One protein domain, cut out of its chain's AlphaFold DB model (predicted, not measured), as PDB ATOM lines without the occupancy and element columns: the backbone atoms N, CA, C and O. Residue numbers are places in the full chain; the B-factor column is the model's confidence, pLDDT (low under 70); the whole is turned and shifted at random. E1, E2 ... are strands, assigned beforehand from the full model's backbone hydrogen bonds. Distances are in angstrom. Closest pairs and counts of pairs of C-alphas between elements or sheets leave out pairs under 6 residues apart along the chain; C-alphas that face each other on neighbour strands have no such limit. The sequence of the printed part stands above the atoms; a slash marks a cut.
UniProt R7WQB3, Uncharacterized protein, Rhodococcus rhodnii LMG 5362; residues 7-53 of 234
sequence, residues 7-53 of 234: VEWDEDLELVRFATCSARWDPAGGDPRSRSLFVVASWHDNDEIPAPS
ATOM      1  N   VAL A   7     179.834 199.490 190.582       90.69
ATOM      2  CA  VAL A   7     180.929 199.589 191.560       90.69
ATOM      3  C   VAL A   7     181.762 200.835 191.288       90.69
ATOM      4  O   VAL A   7     182.118 201.559 192.213       90.69
ATOM      5  N   GLU A   8     182.032 201.102 190.014       91.19
ATOM      6  CA  GLU A   8     182.855 202.217 189.569       91.19
ATOM      7  C   GLU A   8     182.333 202.736 188.229       91.19
ATOM      8  O   GLU A   8     181.808 201.975 187.410       91.19
ATOM      9  N   TRP A   9     182.483 204.036 188.013       92.69
ATOM     10  CA  TRP A   9     182.294 204.659 186.715       92.69
ATOM     11  C   TRP A   9     183.506 205.539 186.434       92.69
ATOM     12  O   TRP A   9     183.805 206.444 187.212       92.69
ATOM     13  N   ASP A  10     184.185 205.225 185.338       89.25
ATOM     14  CA  ASP A  10     185.272 206.002 184.770       89.25
ATOM     15  C   ASP A  10     184.711 206.747 183.554       89.25
ATOM     16  O   ASP A  10     184.380 206.147 182.527       89.25
ATOM     17  N   GLU A  11     184.501 208.051 183.719       87.88
ATOM     18  CA  GLU A  11     183.935 208.905 182.676       87.88
ATOM     19  C   GLU A  11     184.895 209.057 181.491       87.88
ATOM     20  O   GLU A  11     184.451 208.998 180.343       87.88
ATOM     21  N   ASP A  12     186.199 209.156 181.760       84.44
ATOM     22  CA  ASP A  12     187.234 209.364 180.745       84.44
ATOM     23  C   ASP A  12     187.415 208.126 179.858       84.44
ATOM     24  O   ASP A  12     187.679 208.246 178.661       84.44
ATOM     25  N   LEU A  13     187.241 206.930 180.428       84.81
ATOM     26  CA  LEU A  13     187.262 205.668 179.683       84.81
ATOM     27  C   LEU A  13     185.897 205.255 179.118       84.81
ATOM     28  O   LEU A  13     185.791 204.189 178.506       84.81
ATOM     29  N   GLU A  14     184.854 206.064 179.323       90.94
ATOM     30  CA  GLU A  14     183.469 205.714 178.991       90.94
ATOM     31  C   GLU A  14     183.071 204.329 179.533       90.94
ATOM     32  O   GLU A  14     182.440 203.524 178.838       90.94
ATOM     33  N   LEU A  15     183.478 204.006 180.763       91.81
ATOM     34  CA  LEU A  15     183.423 202.646 181.282       91.81
ATOM     35  C   LEU A  15     182.708 202.566 182.628       91.81
ATOM     36  O   LEU A  15     183.035 203.251 183.592       91.81
ATOM     37  N   VAL A  16     181.761 201.642 182.714       92.06
ATOM     38  CA  VAL A  16     181.068 201.285 183.949       92.06
ATOM     39  C   VAL A  16     181.512 199.902 184.378       92.06
ATOM     40  O   VAL A  16     181.393 198.942 183.613       92.06
ATOM     41  N   ARG A  17     181.996 199.784 185.615       90.94
ATOM     42  CA  ARG A  17     182.411 198.513 186.206       90.94
ATOM     43  C   ARG A  17     181.377 198.011 187.204       90.94
ATOM     44  O   ARG A  17     180.842 198.743 188.038       90.94
ATOM     45  N   PHE A  18     181.127 196.720 187.115       87.69
ATOM     46  CA  PHE A  18     180.334 195.911 188.024       87.69
ATOM     47  C   PHE A  18     181.274 194.966 188.776       87.69
ATOM     48  O   PHE A  18     182.439 194.816 188.424       87.69
ATOM     49  N   ALA A  19     180.758 194.259 189.780       83.00
ATOM     50  CA  ALA A  19     181.575 193.347 190.584       83.00
ATOM     51  C   ALA A  19     182.297 192.253 189.767       83.00
ATOM     52  O   ALA A  19     183.328 191.750 190.199       83.00
ATOM     53  N   THR A  20     181.751 191.859 188.611       75.94
ATOM     54  CA  THR A  20     182.247 190.720 187.817       75.94
ATOM     55  C   THR A  20     182.484 191.040 186.343       75.94
ATOM     56  O   THR A  20     182.864 190.152 185.586       75.94
ATOM     57  N   CYS A  21     182.188 192.259 185.895       81.81
ATOM     58  CA  CYS A  21     182.321 192.651 184.495       81.81
ATOM     59  C   CYS A  21     182.361 194.170 184.357       81.81
ATOM     60  O   CYS A  21     182.102 194.896 185.312       81.81
ATOM     61  N   SER A  22     182.617 194.644 183.148       89.06
ATOM     62  CA  SER A  22     182.482 196.047 182.787       89.06
ATOM     63  C   SER A  22     181.738 196.191 181.468       89.06
ATOM     64  O   SER A  22     181.568 195.233 180.710       89.06
ATOM     65  N   ALA A  23     181.215 197.385 181.227       90.00
ATOM     66  CA  ALA A  23     180.500 197.732 180.014       90.00
ATOM     67  C   ALA A  23     180.810 199.176 179.636       90.00
ATOM     68  O   ALA A  23     181.050 200.016 180.502       90.00
ATOM     69  N   ARG A  24     180.751 199.473 178.339       89.69
ATOM     70  CA  ARG A  24     180.823 200.854 177.869       89.69
ATOM     71  C   ARG A  24     179.565 201.627 178.283       89.69
ATOM     72  O   ARG A  24     178.455 201.099 178.190       89.69
ATOM     73  N   TRP A  25     179.738 202.889 178.649       90.56
ATOM     74  CA  TRP A  25     178.680 203.853 178.911       90.56
ATOM     75  C   TRP A  25     179.011 205.207 178.282       90.56
ATOM     76  O   TRP A  25     180.025 205.802 178.622       90.56
ATOM     77  N   ASP A  26     178.138 205.702 177.402       86.50
ATOM     78  CA  ASP A  26     178.249 207.057 176.849       86.50
ATOM     79  C   ASP A  26     177.960 208.095 177.955       86.50
ATOM     80  O   ASP A  26     176.826 208.137 178.455       86.50
ATOM     81  N   PRO A  27     178.931 208.952 178.328       85.94
ATOM     82  CA  PRO A  27     178.750 209.971 179.361       85.94
ATOM     83  C   PRO A  27     177.612 210.959 179.078       85.94
ATOM     84  O   PRO A  27     177.026 211.499 180.018       85.94
ATOM     85  N   ALA A  28     177.208 211.151 177.813       86.00
ATOM     86  CA  ALA A  28     176.040 211.968 177.466       86.00
ATOM     87  C   ALA A  28     174.733 211.420 178.075       86.00
ATOM     88  O   ALA A  28     173.749 212.147 178.230       86.00
ATOM     89  N   GLY A  29     174.725 210.140 178.458       84.19
ATOM     90  CA  GLY A  29     173.661 209.508 179.224       84.19
ATOM     91  C   GLY A  29     173.566 209.970 180.684       84.19
ATOM     92  O   GLY A  29     172.559 209.664 181.323       84.19
ATOM     93  N   GLY A  30     174.541 210.715 181.213       87.75
ATOM     94  CA  GLY A  30     174.631 211.123 182.619       87.75
ATOM     95  C   GLY A  30     175.124 210.004 183.543       87.75
ATOM     96  O   GLY A  30     175.525 208.945 183.074       87.75
ATOM     97  N   ASP A  31     175.074 210.220 184.863       89.88
ATOM     98  CA  ASP A  31     175.614 209.264 185.842       89.88
ATOM     99  C   ASP A  31     174.881 207.899 185.787       89.88
ATOM    100  O   ASP A  31     173.665 207.830 186.027       89.88
ATOM    101  N   PRO A  32     175.589 206.791 185.497       90.19
ATOM    102  CA  PRO A  32     174.999 205.459 185.403       90.19
ATOM    103  C   PRO A  32     174.561 204.899 186.764       90.19
ATOM    104  O   PRO A  32     173.688 204.031 186.812       90.19
ATOM    105  N   ARG A  33     175.107 205.397 187.883       88.56
ATOM    106  CA  ARG A  33     174.801 204.907 189.242       88.56
ATOM    107  C   ARG A  33     173.391 205.266 189.697       88.56
ATOM    108  O   ARG A  33     172.827 204.579 190.545       88.56
ATOM    109  N   SER A  34     172.798 206.316 189.132       84.00
ATOM    110  CA  SER A  34     171.442 206.756 189.472       84.00
ATOM    111  C   SER A  34     170.354 206.095 188.615       84.00
ATOM    112  O   SER A  34     169.232 206.599 188.560       84.00
ATOM    113  N   ARG A  35     170.675 205.028 187.868       82.44
ATOM    114  CA  ARG A  35     169.794 204.466 186.834       82.44
ATOM    115  C   ARG A  35     169.722 202.944 186.877       82.44
ATOM    116  O   ARG A  35     170.668 202.256 187.243       82.44
ATOM    117  N   SER A  36     168.591 202.417 186.417       84.19
ATOM    118  CA  SER A  36     168.459 200.996 186.092       84.19
ATOM    119  C   SER A  36     169.130 200.719 184.752       84.19
ATOM    120  O   SER A  36     168.695 201.240 183.724       84.19
ATOM    121  N   LEU A  37     170.169 199.887 184.758       82.69
ATOM    122  CA  LEU A  37     170.941 199.557 183.563       82.69
ATOM    123  C   LEU A  37     170.585 198.165 183.030       82.69
ATOM    124  O   LEU A  37     170.275 197.241 183.787       82.69
ATOM    125  N   PHE A  38     170.689 198.012 181.712       81.12
ATOM    126  CA  PHE A  38     170.681 196.723 181.027       81.12
ATOM    127  C   PHE A  38     172.024 196.549 180.328       81.12
ATOM    128  O   PHE A  38     172.357 197.322 179.435       81.12
ATOM    129  N   VAL A  39     172.785 195.532 180.731       78.88
ATOM    130  CA  VAL A  39     174.059 195.186 180.089       78.88
ATOM    131  C   VAL A  39     173.795 194.121 179.034       78.88
ATOM    132  O   VAL A  39     173.114 193.126 179.300       78.88
ATOM    133  N   VAL A  40     174.323 194.339 177.832       78.25
ATOM    134  CA  VAL A  40     174.188 193.426 176.697       78.25
ATOM    135  C   VAL A  40     175.553 193.168 176.077       78.25
ATOM    136  O   VAL A  40     176.345 194.090 175.910       78.25
ATOM    137  N   ALA A  41     175.811 191.912 175.721       79.00
ATOM    138  CA  ALA A  41     176.918 191.558 174.845       79.00
ATOM    139  C   ALA A  41     176.424 191.596 173.393       79.00
ATOM    140  O   ALA A  41     175.324 191.124 173.095       79.00
ATOM    141  N   SER A  42     177.238 192.151 172.499       77.75
ATOM    142  CA  SER A  42     176.998 192.149 171.057       77.75
ATOM    143  C   SER A  42     178.070 191.301 170.387       77.75
ATOM    144  O   SER A  42     179.241 191.428 170.721       77.75
ATOM    145  N   TRP A  43     177.672 190.450 169.440       72.25
ATOM    146  CA  TRP A  43     178.607 189.734 168.561       72.25
ATOM    147  C   TRP A  43     178.915 190.515 167.283       72.25
ATOM    148  O   TRP A  43     179.663 190.039 166.437       72.25
ATOM    149  N   HIS A  44     178.226 191.636 167.054       69.06
ATOM    150  CA  HIS A  44     178.527 192.472 165.905       69.06
ATOM    151  C   HIS A  44     179.865 193.140 166.171       69.06
ATOM    152  O   HIS A  44     179.990 193.805 167.205       69.06
ATOM    153  N   ASP A  45     180.800 192.964 165.236       58.28
ATOM    154  CA  ASP A  45     182.049 193.716 165.138       58.28
ATOM    155  C   ASP A  45     181.697 195.193 164.947       58.28
ATOM    156  O   ASP A  45     181.701 195.760 163.855       58.28
ATOM    157  N   ASN A  46     181.316 195.829 166.048       61.06
ATOM    158  CA  ASN A  46     181.285 197.265 166.173       61.06
ATOM    159  C   ASN A  46     182.718 197.694 166.497       61.06
ATOM    160  O   ASN A  46     182.929 198.384 167.490       61.06
ATOM    161  N   ASP A  47     183.686 197.335 165.636       59.56
ATOM    162  CA  ASP A  47     185.102 197.771 165.685       59.56
ATOM    163  C   ASP A  47     185.218 199.301 165.807       59.56
ATOM    164  O   ASP A  47     186.244 199.901 166.124       59.56
ATOM    165  N   GLU A  48     184.106 199.966 165.536       68.25
ATOM    166  CA  GLU A  48     183.904 201.378 165.636       68.25
ATOM    167  C   GLU A  48     183.651 201.919 167.047       68.25
ATOM    168  O   GLU A  48     183.612 203.140 167.196       68.25
ATOM    169  N   ILE A  49     183.475 201.102 168.074       80.38
ATOM    170  CA  ILE A  49     183.104 201.545 169.421       80.38
ATOM    171  C   ILE A  49     183.988 200.761 170.394       80.38
ATOM    172  O   ILE A  49     183.709 199.586 170.616       80.38
ATOM    173  N   PRO A  50     185.039 201.369 170.983       85.81
ATOM    174  CA  PRO A  50     185.814 200.693 172.013       85.81
ATOM    175  C   PRO A  50     184.880 200.296 173.148       85.81
ATOM    176  O   PRO A  50     184.181 201.144 173.706       85.81
ATOM    177  N   ALA A  51     184.820 199.002 173.423       88.19
ATOM    178  CA  ALA A  51     184.012 198.405 174.468       88.19
ATOM    179  C   ALA A  51     184.761 197.188 175.030       88.19
ATOM    180  O   ALA A  51     185.602 196.617 174.326       88.19
ATOM    181  N   PRO A  52     184.471 196.775 176.275       89.44
ATOM    182  CA  PRO A  52     185.061 195.571 176.832       89.44
ATOM    183  C   PRO A  52     184.829 194.360 175.935       89.44
ATOM    184  O   PRO A  52     183.700 194.072 175.533       89.44
ATOM    185  N   SER A  53     185.913 193.657 175.634       87.94
ATOM    186  CA  SER A  53     185.888 192.435 174.842       87.94
ATOM    187  C   SER A  53     185.973 191.232 175.760       87.94
ATOM    188  O   SER A  53     186.814 191.178 176.655       87.94
TER     189      SER A  53
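This is residues 7 to 53 of the 234 residues of an uncharacterized protein of Rhodococcus rhodnii LMG 5362 (UniProt R7WQB3). There is little regular structure: a small meander of three short strands, each the antiparallel neighbour of the one before, and then a long stretch, residues 25 to 53, with no named element, which loops over one face of the sheet and then makes a wide turn beyond the E3 edge. The printed part has 47 residues, with E1, E2 and E3 in that order along the chain and across the sheet, and no named helix; the class is all strand, with 11 residues in named elements. It is compact, with a radius of gyration of the C-alphas of 10.7 A and spans of 29 by 22 by 16 A.

E1, residues 7 to 10, and E2, residues 15 to 18, form an antiparallel hairpin at 172 degrees; N 10 and O 15 are within hydrogen-bond range at 2.9 A. E2 and E3, residues 22 to 24, form another at 152 degrees, with N 16 and O 23 at 2.8 A.

E1 begins at C-alpha 7 (180.929, 199.589, 191.560) and is 10.3 A long, E2 10.0 A. E3, 7.1 A, ends at C-alpha 24 (180.823, 200.854, 177.869).

The C-alphas farthest apart, of Ser 34 and Asp 45, are 29.6 A apart. The printed part has no cut, and both links are tight. Residues 44 to 48 have pLDDT under 70.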